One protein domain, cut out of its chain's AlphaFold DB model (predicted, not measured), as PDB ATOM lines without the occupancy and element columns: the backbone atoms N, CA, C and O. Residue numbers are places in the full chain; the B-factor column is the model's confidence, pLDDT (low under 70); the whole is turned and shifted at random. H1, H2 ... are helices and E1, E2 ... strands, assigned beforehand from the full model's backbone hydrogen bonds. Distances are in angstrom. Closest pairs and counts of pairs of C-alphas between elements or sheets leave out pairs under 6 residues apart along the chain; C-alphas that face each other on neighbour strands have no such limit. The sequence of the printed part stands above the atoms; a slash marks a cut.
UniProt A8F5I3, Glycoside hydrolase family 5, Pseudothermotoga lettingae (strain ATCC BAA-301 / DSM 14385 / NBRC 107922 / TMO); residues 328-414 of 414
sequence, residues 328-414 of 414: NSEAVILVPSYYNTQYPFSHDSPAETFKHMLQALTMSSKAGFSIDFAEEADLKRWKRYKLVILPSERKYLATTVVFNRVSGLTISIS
ATOM      1  N   ASN A 328     -38.951 -32.016 -43.266       85.75
ATOM      2  CA  ASN A 328     -38.498 -32.795 -42.119       85.75
ATOM      3  C   ASN A 328     -37.062 -33.276 -42.354       85.75
ATOM      4  O   ASN A 328     -36.732 -33.730 -43.451       85.75
ATOM      5  N   SER A 329     -36.247 -33.267 -41.303       91.56
ATOM      6  CA  SER A 329     -34.904 -33.844 -41.329       91.56
ATOM      7  C   SER A 329     -34.967 -35.355 -41.576       91.56
ATOM      8  O   SER A 329     -35.738 -36.075 -40.941       91.56
ATOM      9  N   GLU A 330     -34.119 -35.867 -42.468       92.88
ATOM     10  CA  GLU A 330     -33.990 -37.315 -42.713       92.88
ATOM     11  C   GLU A 330     -32.827 -37.953 -41.942       92.88
ATOM     12  O   GLU A 330     -32.665 -39.177 -41.948       92.88
ATOM     13  N   ALA A 331     -32.025 -37.128 -41.272       95.12
ATOM     14  CA  ALA A 331     -30.846 -37.519 -40.525       95.12
ATOM     15  C   ALA A 331     -30.914 -36.997 -39.082       95.12
ATOM     16  O   ALA A 331     -31.524 -35.963 -38.805       95.12
ATOM     17  N   VAL A 332     -30.298 -37.739 -38.160       96.94
ATOM     18  CA  VAL A 332     -30.313 -37.439 -36.723       96.94
ATOM     19  C   VAL A 332     -28.931 -37.617 -36.110       96.94
ATOM     20  O   VAL A 332     -28.255 -38.610 -36.379       96.94
ATOM     21  N   ILE A 333     -28.524 -36.678 -35.264       97.38
ATOM     22  CA  ILE A 333     -27.389 -36.838 -34.354       97.38
ATOM     23  C   ILE A 333     -27.894 -37.480 -33.064       97.38
ATOM     24  O   ILE A 333     -28.824 -36.974 -32.428       97.38
ATOM     25  N   LEU A 334     -27.273 -38.592 -32.664       96.50
ATOM     26  CA  LEU A 334     -27.547 -39.178 -31.356       96.50
ATOM     27  C   LEU A 334     -26.874 -38.368 -30.258       96.50
ATOM     28  O   LEU A 334     -25.665 -38.143 -30.298       96.50
ATOM     29  N   VAL A 335     -27.666 -37.984 -29.259       96.19
ATOM     30  CA  VAL A 335     -27.176 -37.422 -28.002       96.19
ATOM     31  C   VAL A 335     -26.780 -38.600 -27.107       96.19
ATOM     32  O   VAL A 335     -27.673 -39.355 -26.699       96.19
ATOM     33  N   PRO A 336     -25.479 -38.805 -26.820       94.75
ATOM     34  CA  PRO A 336     -25.025 -39.920 -25.992       94.75
ATOM     35  C   PRO A 336     -25.668 -39.859 -24.608       94.75
ATOM     36  O   PRO A 336     -25.812 -38.775 -24.039       94.75
ATOM     37  N   SER A 337     -26.008 -41.005 -24.014       92.94
ATOM     38  CA  SER A 337     -26.648 -41.008 -22.690       92.94
ATOM     39  C   SER A 337     -25.781 -40.356 -21.602       92.94
ATOM     40  O   SER A 337     -26.306 -39.700 -20.703       92.94
ATOM     41  N   TYR A 338     -24.457 -40.473 -21.732       91.94
ATOM     42  CA  TYR A 338     -23.441 -39.867 -20.865       91.94
ATOM     43  C   TYR A 338     -23.476 -38.332 -20.845       91.94
ATOM     44  O   TYR A 338     -22.918 -37.730 -19.935       91.94
ATOM     45  N   TYR A 339     -24.146 -37.697 -21.814       92.62
ATOM     46  CA  TYR A 339     -24.334 -36.248 -21.840       92.62
ATOM     47  C   TYR A 339     -25.262 -35.765 -20.719       92.62
ATOM     48  O   TYR A 339     -24.978 -34.779 -20.050       92.62
ATOM     49  N   ASN A 340     -26.363 -36.491 -20.501       87.56
ATOM     50  CA  ASN A 340     -27.411 -36.130 -19.540       87.56
ATOM     51  C   ASN A 340     -27.383 -36.996 -18.268       87.56
ATOM     52  O   ASN A 340     -28.140 -36.736 -17.334       87.56
ATOM     53  N   THR A 341     -26.596 -38.078 -18.251       88.00
ATOM     54  CA  THR A 341     -26.590 -39.079 -17.176       88.00
ATOM     55  C   THR A 341     -25.174 -39.373 -16.708       88.00
ATOM     56  O   THR A 341     -24.335 -39.842 -17.474       88.00
ATOM     57  N   GLN A 342     -24.938 -39.202 -15.408       86.62
ATOM     58  CA  GLN A 342     -23.704 -39.643 -14.778       86.62
ATOM     59  C   GLN A 342     -23.780 -41.141 -14.456       86.62
ATOM     60  O   GLN A 342     -24.565 -41.578 -13.613       86.62
ATOM     61  N   TYR A 343     -22.945 -41.941 -15.118       89.56
ATOM     62  CA  TYR A 343     -22.823 -43.371 -14.837       89.56
ATOM     63  C   TYR A 343     -21.744 -43.642 -13.775       89.56
ATOM     64  O   TYR A 343     -20.727 -42.939 -13.748       89.56
ATOM     65  N   PRO A 344     -21.907 -44.676 -12.921       91.00
ATOM     66  CA  PRO A 344     -20.896 -45.039 -11.931       91.00
ATOM     67  C   PRO A 344     -19.516 -45.248 -12.559       91.00
ATOM     68  O   PRO A 344     -19.388 -45.951 -13.561       91.00
ATOM     69  N   PHE A 345     -18.485 -44.665 -11.940       90.06
ATOM     70  CA  PHE A 345     -17.088 -44.741 -12.394       90.06
ATOM     71  C   PHE A 345     -16.852 -44.201 -13.819       90.06
ATOM     72  O   PHE A 345     -15.909 -44.613 -14.496       90.06
ATOM     73  N   SER A 346     -17.694 -43.266 -14.268       87.44
ATOM     74  CA  SER A 346     -17.525 -42.537 -15.521       87.44
ATOM     75  C   SER A 346     -17.259 -41.056 -15.250       87.44
ATOM     76  O   SER A 346     -17.880 -40.451 -14.378       87.44
ATOM     77  N   HIS A 347     -16.329 -40.482 -16.007       84.81
ATOM     78  CA  HIS A 347     -16.000 -39.060 -15.983       84.81
ATOM     79  C   HIS A 347     -16.075 -38.556 -17.419       84.81
ATOM     80  O   HIS A 347     -15.119 -38.699 -18.183       84.81
ATOM     81  N   ASP A 348     -17.245 -38.060 -17.796       87.94
ATOM     82  CA  ASP A 348     -17.513 -37.495 -19.113       87.94
ATOM     83  C   ASP A 348     -17.706 -35.986 -18.943       87.94
ATOM     84  O   ASP A 348     -18.104 -35.529 -17.875       87.94
ATOM     85  N   SER A 349     -17.345 -35.207 -19.961       91.38
ATOM     86  CA  SER A 349     -17.484 -33.752 -19.925       91.38
ATOM     87  C   SER A 349     -18.621 -33.352 -20.858       91.38
ATOM     88  O   SER A 349     -18.419 -33.373 -22.076       91.38
ATOM     89  N   PRO A 350     -19.793 -32.956 -20.327       92.19
ATOM     90  CA  PRO A 350     -20.892 -32.472 -21.156       92.19
ATOM     91  C   PRO A 350     -20.465 -31.310 -22.061       92.19
ATOM     92  O   PRO A 350     -20.848 -31.265 -23.223       92.19
ATOM     93  N   ALA A 351     -19.594 -30.413 -21.588       92.06
ATOM     94  CA  ALA A 351     -19.063 -29.316 -22.399       92.06
ATOM     95  C   ALA A 351     -18.259 -29.797 -23.627       92.06
ATOM     96  O   ALA A 351     -18.402 -29.240 -24.716       92.06
ATOM     97  N   GLU A 352     -17.436 -30.843 -23.492       93.44
ATOM     98  CA  GLU A 352     -16.722 -31.422 -24.641       93.44
ATOM     99  C   GLU A 352     -17.669 -32.188 -25.567       93.44
ATOM    100  O   GLU A 352     -17.586 -32.049 -26.788       93.44
ATOM    101  N   THR A 353     -18.635 -32.923 -25.012       95.06
ATOM    102  CA  THR A 353     -19.643 -33.615 -25.822       95.06
ATOM    103  C   THR A 353     -20.525 -32.651 -26.606       95.06
ATOM    104  O   THR A 353     -20.817 -32.902 -27.776       95.06
ATOM    105  N   PHE A 354     -20.870 -31.496 -26.030       95.56
ATOM    106  CA  PHE A 354     -21.498 -30.397 -26.761       95.56
ATOM    107  C   PHE A 354     -20.660 -29.988 -27.983       95.56
ATOM    108  O   PHE A 354     -21.193 -29.946 -29.093       95.56
ATOM    109  N   LYS A 355     -19.346 -29.779 -27.828       95.19
ATOM    110  CA  LYS A 355     -18.459 -29.421 -28.951       95.19
ATOM    111  C   LYS A 355     -18.412 -30.507 -30.026       95.19
ATOM    112  O   LYS A 355     -18.431 -30.181 -31.212       95.19
ATOM    113  N   HIS A 356     -18.377 -31.786 -29.647       96.44
ATOM    114  CA  HIS A 356     -18.410 -32.890 -30.611       96.44
ATOM    115  C   HIS A 356     -19.739 -32.963 -31.370       96.44
ATOM    116  O   HIS A 356     -19.737 -33.180 -32.584       96.44
ATOM    117  N   MET A 357     -20.868 -32.748 -30.688       97.25
ATOM    118  CA  MET A 357     -22.184 -32.685 -31.326       97.25
ATOM    119  C   MET A 357     -22.300 -31.475 -32.260       97.25
ATOM    120  O   MET A 357     -22.766 -31.617 -33.390       97.25
ATOM    121  N   LEU A 358     -21.819 -30.305 -31.835       97.00
ATOM    122  CA  LEU A 358     -21.772 -29.099 -32.662       97.00
ATOM    123  C   LEU A 358     -20.885 -29.297 -33.901       97.00
ATOM    124  O   LEU A 358     -21.263 -28.906 -35.008       97.00
ATOM    125  N   GLN A 359     -19.735 -29.963 -33.753       97.06
ATOM    126  CA  GLN A 359     -18.869 -30.317 -34.878       97.06
ATOM    127  C   GLN A 359     -19.561 -31.293 -35.842       97.06
ATOM    128  O   GLN A 359     -19.463 -31.129 -37.059       97.06
ATOM    129  N   ALA A 360     -20.277 -32.295 -35.322       97.19
ATOM    130  CA  ALA A 360     -21.034 -33.239 -36.141       97.19
ATOM    131  C   ALA A 360     -22.150 -32.533 -36.928       97.19
ATOM    132  O   ALA A 360     -22.276 -32.758 -38.134       97.19
ATOM    133  N   LEU A 361     -22.901 -31.631 -36.285       96.69
ATOM    134  CA  LEU A 361     -23.916 -30.803 -36.945       96.69
ATOM    135  C   LEU A 361     -23.288 -29.945 -38.044       96.69
ATOM    136  O   LEU A 361     -23.775 -29.928 -39.174       96.69
ATOM    137  N   THR A 362     -22.175 -29.288 -37.730       95.94
ATOM    138  CA  THR A 362     -21.440 -28.426 -38.659       95.94
ATOM    139  C   THR A 362     -21.026 -29.184 -39.919       95.94
ATOM    140  O   THR A 362     -21.316 -28.753 -41.035       95.94
ATOM    141  N   MET A 363     -20.395 -30.350 -39.764       95.62
ATOM    142  CA  MET A 363     -19.960 -31.166 -40.903       95.62
ATOM    143  C   MET A 363     -21.135 -31.718 -41.711       95.62
ATOM    144  O   MET A 363     -21.065 -31.770 -42.938       95.62
ATOM    145  N   SER A 364     -22.219 -32.094 -41.035       94.25
ATOM    146  CA  SER A 364     -23.430 -32.603 -41.685       94.25
ATOM    147  C   SER A 364     -24.132 -31.520 -42.502       94.25
ATOM    148  O   SER A 364     -24.518 -31.758 -43.645       94.25
ATOM    149  N   SER A 365     -24.203 -30.305 -41.961       91.00
ATOM    150  CA  SER A 365     -24.782 -29.145 -42.643       91.00
ATOM    151  C   SER A 365     -23.957 -28.764 -43.874       91.00
ATOM    152  O   SER A 365     -24.514 -28.536 -44.945       91.00
ATOM    153  N   LYS A 366     -22.616 -28.819 -43.786       92.62
ATOM    154  CA  LYS A 366     -21.721 -28.647 -44.953       92.62
ATOM    155  C   LYS A 366     -21.921 -29.712 -46.033       92.62
ATOM    156  O   LYS A 366     -21.652 -29.448 -47.201       92.62
ATOM    157  N   ALA A 367     -22.368 -30.905 -45.652       92.56
ATOM    158  CA  ALA A 367     -22.711 -31.978 -46.580       92.56
ATOM    159  C   ALA A 367     -24.149 -31.872 -47.132       92.56
ATOM    160  O   ALA A 367     -24.553 -32.719 -47.924       92.56
ATOM    161  N   GLY A 368     -24.903 -30.830 -46.756       89.50
ATOM    162  CA  GLY A 368     -26.254 -30.561 -47.253       89.50
ATOM    163  C   GLY A 368     -27.367 -31.287 -46.498       89.50
ATOM    164  O   GLY A 368     -28.477 -31.387 -47.016       89.50
ATOM    165  N   PHE A 369     -27.097 -31.808 -45.297       88.19
ATOM    166  CA  PHE A 369     -28.122 -32.444 -44.470       88.19
ATOM    167  C   PHE A 369     -28.769 -31.449 -43.507       88.19
ATOM    168  O   PHE A 369     -28.072 -30.727 -42.800       88.19
ATOM    169  N   SER A 370     -30.098 -31.499 -43.411       88.44
ATOM    170  CA  SER A 370     -30.832 -31.004 -42.245       88.44
ATOM    171  C   SER A 370     -30.863 -32.102 -41.179       88.44
ATOM    172  O   SER A 370     -31.120 -33.269 -41.497       88.44
ATOM    173  N   ILE A 371     -30.537 -31.746 -39.936       93.31
ATOM    174  CA  ILE A 371     -30.199 -32.707 -38.883       93.31
ATOM    175  C   ILE A 371     -31.013 -32.446 -37.631       93.31
ATOM    176  O   ILE A 371     -30.898 -31.375 -37.054       93.31
ATOM    177  N   ASP A 372     -31.734 -33.448 -37.142       95.50
ATOM    178  CA  ASP A 372     -32.362 -33.380 -35.820       95.50
ATOM    179  C   ASP A 372     -31.485 -34.010 -34.733       95.50
ATOM    180  O   ASP A 372     -30.471 -34.653 -35.005       95.50
ATOM    181  N   PHE A 373     -31.913 -33.867 -33.479       96.44
ATOM    182  CA  PHE A 373     -31.337 -34.568 -32.337       96.44
ATOM    183  C   PHE A 373     -32.310 -35.606 -31.775       96.44
ATOM    184  O   PHE A 373     -33.542 -35.464 -31.836       96.44
ATOM    185  N   ALA A 374     -31.739 -36.669 -31.219       96.19
ATOM    186  CA  ALA A 374     -32.466 -37.640 -30.423       96.19
ATOM    187  C   ALA A 374     -31.556 -38.235 -29.352       96.19
ATOM    188  O   ALA A 374     -30.430 -38.639 -29.642       96.19
ATOM    189  N   GLU A 375     -32.067 -38.354 -28.130       95.00
ATOM    190  CA  GLU A 375     -31.398 -39.121 -27.087       95.00
ATOM    191  C   GLU A 375     -31.157 -40.562 -27.538       95.00
ATOM    192  O   GLU A 375     -32.048 -41.225 -28.073       95.00
ATOM    193  N   GLU A 376     -29.963 -41.072 -27.251       94.50
ATOM    194  CA  GLU A 376     -29.577 -42.455 -27.522       94.50
ATOM    195  C   GLU A 376     -30.596 -43.471 -26.971       94.50
ATOM    196  O   GLU A 376     -30.943 -44.451 -27.637       94.50
ATOM    197  N   ALA A 377     -31.135 -43.199 -25.779       91.25
ATOM    198  CA  ALA A 377     -32.137 -44.035 -25.128       91.25
ATOM    199  C   ALA A 377     -33.524 -43.991 -25.810       91.25
ATOM    200  O   ALA A 377     -34.339 -44.893 -25.591       91.25
ATOM    201  N   ASP A 378     -33.815 -42.993 -26.652       92.19
ATOM    202  CA  ASP A 378     -35.092 -42.865 -27.366       92.19
ATOM    203  C   ASP A 378     -35.073 -43.584 -28.725       92.19
ATOM    204  O   ASP A 378     -35.181 -42.997 -29.806       92.19
ATOM    205  N   LEU A 379     -34.999 -44.916 -28.652       90.38
ATOM    206  CA  LEU A 379     -35.022 -45.814 -29.811       90.38
ATOM    207  C   LEU A 379     -36.221 -45.578 -30.743       90.38
ATOM    208  O   LEU A 379     -36.136 -45.835 -31.943       90.38
ATOM    209  N   LYS A 380     -37.361 -45.127 -30.205       92.31
ATOM    210  CA  LYS A 380     -38.579 -44.885 -30.995       92.31
ATOM    211  C   LYS A 380     -38.460 -43.630 -31.852       92.31
ATOM    212  O   LYS A 380     -39.059 -43.595 -32.930       92.31
ATOM    213  N   ARG A 381     -37.741 -42.611 -31.375       92.44
ATOM    214  CA  ARG A 381     -37.486 -41.373 -32.115       92.44
ATOM    215  C   ARG A 381     -36.436 -41.594 -33.193       92.44
ATOM    216  O   ARG A 381     -36.742 -41.381 -34.364       92.44
ATOM    217  N   TRP A 382     -35.241 -42.068 -32.839       93.50
ATOM    218  CA  TRP A 382     -34.140 -42.097 -33.807       93.50
ATOM    219  C   TRP A 382     -34.278 -43.175 -34.895       93.50
ATOM    220  O   TRP A 382     -33.743 -43.005 -35.986       93.50
ATOM    221  N   LYS A 383     -35.095 -44.222 -34.689       92.62
ATOM    222  CA  LYS A 383     -35.455 -45.195 -35.748       92.62
ATOM    223  C   LYS A 383     -36.293 -44.625 -36.898       92.62
ATOM    224  O   LYS A 383     -36.509 -45.325 -37.883       92.62
ATOM    225  N   ARG A 384     -36.819 -43.405 -36.764       94.25
ATOM    226  CA  ARG A 384     -37.615 -42.750 -37.815       94.25
ATOM    227  C   ARG A 384     -36.748 -42.127 -38.908       94.25
ATOM    228  O   ARG A 384     -37.263 -41.846 -39.984       94.25
ATOM    229  N   TYR A 385     -35.466 -41.913 -38.629       95.62
ATOM    230  CA  TYR A 385     -34.530 -41.259 -39.535       95.62
ATOM    231  C   TYR A 385     -33.808 -42.292 -40.402       95.62
ATOM    232  O   TYR A 385     -33.615 -43.443 -40.003       95.62
ATOM    233  N   LYS A 386     -33.407 -41.874 -41.604       95.00
ATOM    234  CA  LYS A 386     -32.707 -42.717 -42.584       95.00
ATOM    235  C   LYS A 386     -31.209 -42.810 -42.303       95.00
ATOM    236  O   LYS A 386     -30.585 -43.807 -42.656       95.00
ATOM    237  N   LEU A 387     -30.645 -41.776 -41.681       95.19
ATOM    238  CA  LEU A 387     -29.237 -41.693 -41.307       95.19
ATOM    239  C   LEU A 387     -29.113 -41.349 -39.823       95.19
ATOM    240  O   LEU A 387     -29.697 -40.378 -39.349       95.19
ATOM    241  N   VAL A 388     -28.316 -42.138 -39.110       96.12
ATOM    242  CA  VAL A 388     -27.973 -41.904 -37.708       96.12
ATOM    243  C   VAL A 388     -26.497 -41.542 -37.640       96.12
ATOM    244  O   VAL A 388     -25.645 -42.308 -38.093       96.12
ATOM    245  N   ILE A 389     -26.203 -40.371 -37.087       96.25
ATOM    246  CA  ILE A 389     -24.854 -39.839 -36.930       96.25
ATOM    247  C   ILE A 389     -24.462 -39.971 -35.466       96.25
ATOM    248  O   ILE A 389     -25.163 -39.503 -34.569       96.25
ATOM    249  N   LEU A 390     -23.322 -40.613 -35.243       95.88
ATOM    250  CA  LEU A 390     -22.690 -40.711 -33.938       95.88
ATOM    251  C   LEU A 390     -21.621 -39.616 -33.850       95.88
ATOM    252  O   LEU A 390     -20.652 -39.669 -34.614       95.88
ATOM    253  N   PRO A 391     -21.767 -38.628 -32.952       95.19
ATOM    254  CA  PRO A 391     -20.667 -37.752 -32.571       95.19
ATOM    255  C   PRO A 391     -19.407 -38.548 -32.207       95.19
ATOM    256  O   PRO A 391     -19.484 -39.702 -31.775       95.19
ATOM    257  N   SER A 392     -18.237 -37.928 -32.365       93.56
ATOM    258  CA  SER A 392     -16.950 -38.553 -32.040       93.56
ATOM    259  C   SER A 392     -16.768 -38.692 -30.525       93.56
ATOM    260  O   SER A 392     -16.014 -37.948 -29.903       93.56
ATOM    261  N   GLU A 393     -17.448 -39.671 -29.944       91.81
ATOM    262  CA  GLU A 393     -17.499 -39.926 -28.511       91.81
ATOM    263  C   GLU A 393     -16.909 -41.278 -28.145       91.81
ATOM    264  O   GLU A 393     -16.942 -42.239 -28.916       91.81
ATOM    265  N   ARG A 394     -16.363 -41.357 -26.930       86.00
ATOM    266  CA  ARG A 394     -15.694 -42.577 -26.454       86.00
ATOM    267  C   ARG A 394     -16.674 -43.676 -26.059       86.00
ATOM    268  O   ARG A 394     -16.265 -44.832 -25.962       86.00
ATOM    269  N   LYS A 395     -17.918 -43.315 -25.741       89.38
ATOM    270  CA  LYS A 395     -18.883 -44.203 -25.093       89.38
ATOM    271  C   LYS A 395     -20.284 -43.980 -25.640       89.38
ATOM    272  O   LYS A 395     -20.736 -42.849 -25.769       89.38
ATOM    273  N   TYR A 396     -20.949 -45.098 -25.883       91.38
ATOM    274  CA  TYR A 396     -22.348 -45.222 -26.260       91.38
ATOM    275  C   TYR A 396     -22.911 -46.446 -25.535       91.38
ATOM    276  O   TYR A 396     -22.175 -47.392 -25.225       91.38
ATOM    277  N   LEU A 397     -24.205 -46.432 -25.245       89.56
ATOM    278  CA  LEU A 397     -24.927 -47.590 -24.756       89.56
ATOM    279  C   LEU A 397     -24.901 -48.699 -25.809       89.56
ATOM    280  O   LEU A 397     -25.322 -48.542 -26.952       89.56
ATOM    281  N   ALA A 398     -24.468 -49.879 -25.386       83.94
ATOM    282  CA  ALA A 398     -24.561 -51.092 -26.175       83.94
ATOM    283  C   ALA A 398     -25.083 -52.218 -25.288       83.94
ATOM    284  O   ALA A 398     -24.644 -52.397 -24.152       83.94
ATOM    285  N   THR A 399     -26.011 -53.016 -25.811       76.50
ATOM    286  CA  THR A 399     -26.318 -54.305 -25.193       76.50
ATOM    287  C   THR A 399     -25.121 -55.221 -25.391       76.50
ATOM    288  O   THR A 399     -24.722 -55.454 -26.535       76.50
ATOM    289  N   THR A 400     -24.571 -55.779 -24.313       64.12
ATOM    290  CA  THR A 400     -23.578 -56.851 -24.414       64.12
ATOM    291  C   THR A 400     -24.228 -58.031 -25.128       64.12
ATOM    292  O   THR A 400     -25.004 -58.781 -24.535       64.12
ATOM    293  N   VAL A 401     -23.952 -58.191 -26.422       59.25
ATOM    294  CA  VAL A 401     -24.329 -59.412 -27.126       59.25
ATOM    295  C   VAL A 401     -23.461 -60.503 -26.525       59.25
ATOM    296  O   VAL A 401     -22.233 -60.425 -26.572       59.25
ATOM    297  N   VAL A 402     -24.090 -61.505 -25.909       49.47
ATOM    298  CA  VAL A 402     -23.385 -62.734 -25.554       49.47
ATOM    299  C   VAL A 402     -22.838 -63.277 -26.865       49.47
ATOM    300  O   VAL A 402     -23.595 -63.767 -27.703       49.47
ATOM    301  N   PHE A 403     -21.528 -63.144 -27.075       48.00
ATOM    302  CA  PHE A 403     -20.842 -63.899 -28.106       48.00
ATOM    303  C   PHE A 403     -21.044 -65.367 -27.742       48.00
ATOM    304  O   PHE A 403     -20.311 -65.926 -26.925       48.00
ATOM    305  N   ASN A 404     -22.064 -66.001 -28.321       46.97
ATOM    306  CA  ASN A 404     -22.089 -67.448 -28.405       46.97
ATOM    307  C   ASN A 404     -20.786 -67.807 -29.104       46.97
ATOM    308  O   ASN A 404     -20.595 -67.442 -30.264       46.97
ATOM    309  N   ARG A 405     -19.852 -68.412 -28.359       42.09
ATOM    310  CA  ARG A 405     -18.573 -68.886 -28.885       42.09
ATOM    311  C   ARG A 405     -18.864 -69.641 -30.175       42.09
ATOM    312  O   ARG A 405     -19.342 -70.770 -30.128       42.09
ATOM    313  N   VAL A 406     -18.554 -69.039 -31.317       48.16
ATOM    314  CA  VAL A 406     -18.374 -69.805 -32.542       48.16
ATOM    315  C   VAL A 406     -17.050 -70.527 -32.339       48.16
ATOM    316  O   VAL A 406     -15.972 -69.982 -32.565       48.16
ATOM    317  N   SER A 407     -17.124 -71.738 -31.794       48.75
ATOM    318  CA  SER A 407     -16.009 -72.674 -31.783       48.75
ATOM    319  C   SER A 407     -15.668 -73.002 -33.236       48.75
ATOM    320  O   SER A 407     -16.325 -73.853 -33.831       48.75
ATOM    321  N   GLY A 408     -14.693 -72.305 -33.829       49.62
ATOM    322  CA  GLY A 408     -14.201 -72.687 -35.156       49.62
ATOM    323  C   GLY A 408     -13.514 -71.646 -36.039       49.62
ATOM    324  O   GLY A 408     -13.253 -71.982 -37.187       49.62
ATOM    325  N   LEU A 409     -13.195 -70.430 -35.586       36.84
ATOM    326  CA  LEU A 409     -12.415 -69.491 -36.410       36.84
ATOM    327  C   LEU A 409     -11.003 -69.289 -35.859       36.84
ATOM    328  O   LEU A 409     -10.755 -68.483 -34.966       36.84
ATOM    329  N   THR A 410     -10.072 -70.054 -36.426       40.44
ATOM    330  CA  THR A 410      -8.632 -69.809 -36.356       40.44
ATOM    331  C   THR A 410      -8.322 -68.583 -37.212       40.44
ATOM    332  O   THR A 410      -8.439 -68.634 -38.434       40.44
ATOM    333  N   ILE A 411      -7.942 -67.471 -36.585       34.69
ATOM    334  CA  ILE A 411      -7.402 -66.311 -37.299       34.69
ATOM    335  C   ILE A 411      -5.894 -66.539 -37.437       34.69
ATOM    336  O   ILE A 411      -5.159 -66.494 -36.453       34.69
ATOM    337  N   SER A 412      -5.446 -66.833 -38.657       33.44
ATOM    338  CA  SER A 412      -4.039 -66.731 -39.048       33.44
ATOM    339  C   SER A 412      -3.749 -65.266 -39.358       33.44
ATOM    340  O   SER A 412      -4.439 -64.652 -40.166       33.44
ATOM    341  N   ILE A 413      -2.746 -64.714 -38.680       36.12
ATOM    342  CA  ILE A 413      -2.170 -63.406 -38.990       36.12
ATOM    343  C   ILE A 413      -0.980 -63.674 -39.917       36.12
ATOM    344  O   ILE A 413      -0.103 -64.464 -39.555       36.12
ATOM    345  N   SER A 414      -0.981 -63.057 -41.098       42.22
ATOM    346  CA  SER A 414       0.186 -62.912 -41.978       42.22
ATOM    347  C   SER A 414       0.607 -61.456 -42.022       42.22
ATOM    348  O   SER A 414      -0.312 -60.637 -42.264       42.22
TER     349      SER A 414
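AT A GLANCE: This is residues 328 to 414 of the 414 residues of the protein "Glycoside hydrolase family 5" of Pseudothermotoga lettingae (strain ATCC BAA-301 / DSM 14385 / NBRC 107922 / TMO) (UniProt A8F5I3). A small parallel sheet of three strands has the long helix H2 over one face, running along E1, while the short H1 touches H2, the short H3 only grazes the sheet with its residues 380 to 382, and a tail, residues 398 to 414, sticks out from this body. The printed part has 87 residues, with E1, H1, H2, E2, H3, E3 along the chain and the sheet order E2, E1, E3. The class is mixed, helices and strands, with under half of the residues in named elements. The whole is loose, with a radius of gyration of the C-alphas of 16.7 A and spans of 47 by 33 by 32 A.

IN THESE COORDINATES: E1, residues 331 to 335, begins at C-alpha (-30.846, -37.519, -40.525) and is 13.1 A long. E2 is residues 371 to 375, 13.5 A, and E3 residues 387 to 389, ending at (-24.854, -39.839, -36.930). H2, residues 350 to 366, is 24.1 A long; H1 is residues 337 to 340 and H3 residues 379 to 382.

HOW THE PARTS SIT: E1 is parallel to E2, with N 333 and O 372 at 2.8 A, and to E3, with N 389 and O 332 at 2.8 A. H2 is on the sheet in two layers, helix and sheet, at a height of 9.7 A; the closest C-alphas of H2 and E1 are Met 357 and Ile 333, 7.3 A. E1, H1 H2, E2 form a strand-helix-strand unit, parallel neighbour strands joined through helices, with a right-handed crossover; E2, H3, E3 form a split one, E1 between its strands, also right-handed. H1 touches H2, with residues 350 to 353 of H2 alone; the closest C-alphas, of Tyr 339 and Pro 350, are 5.2 A apart. H3 only grazes the sheet with residues 380 to 382, and is apart from H2. Every O i to N i+4 pair is within hydrogen-bond range in H2; H1 and H3 are too short for such a pair.

THE WHOLE: The farthest C-alphas, of Asn 328 and Ser 414, are 49.0 A apart. The printed part has no cut and no long link between named elements. Residues 400 to 414 have pLDDT under 70.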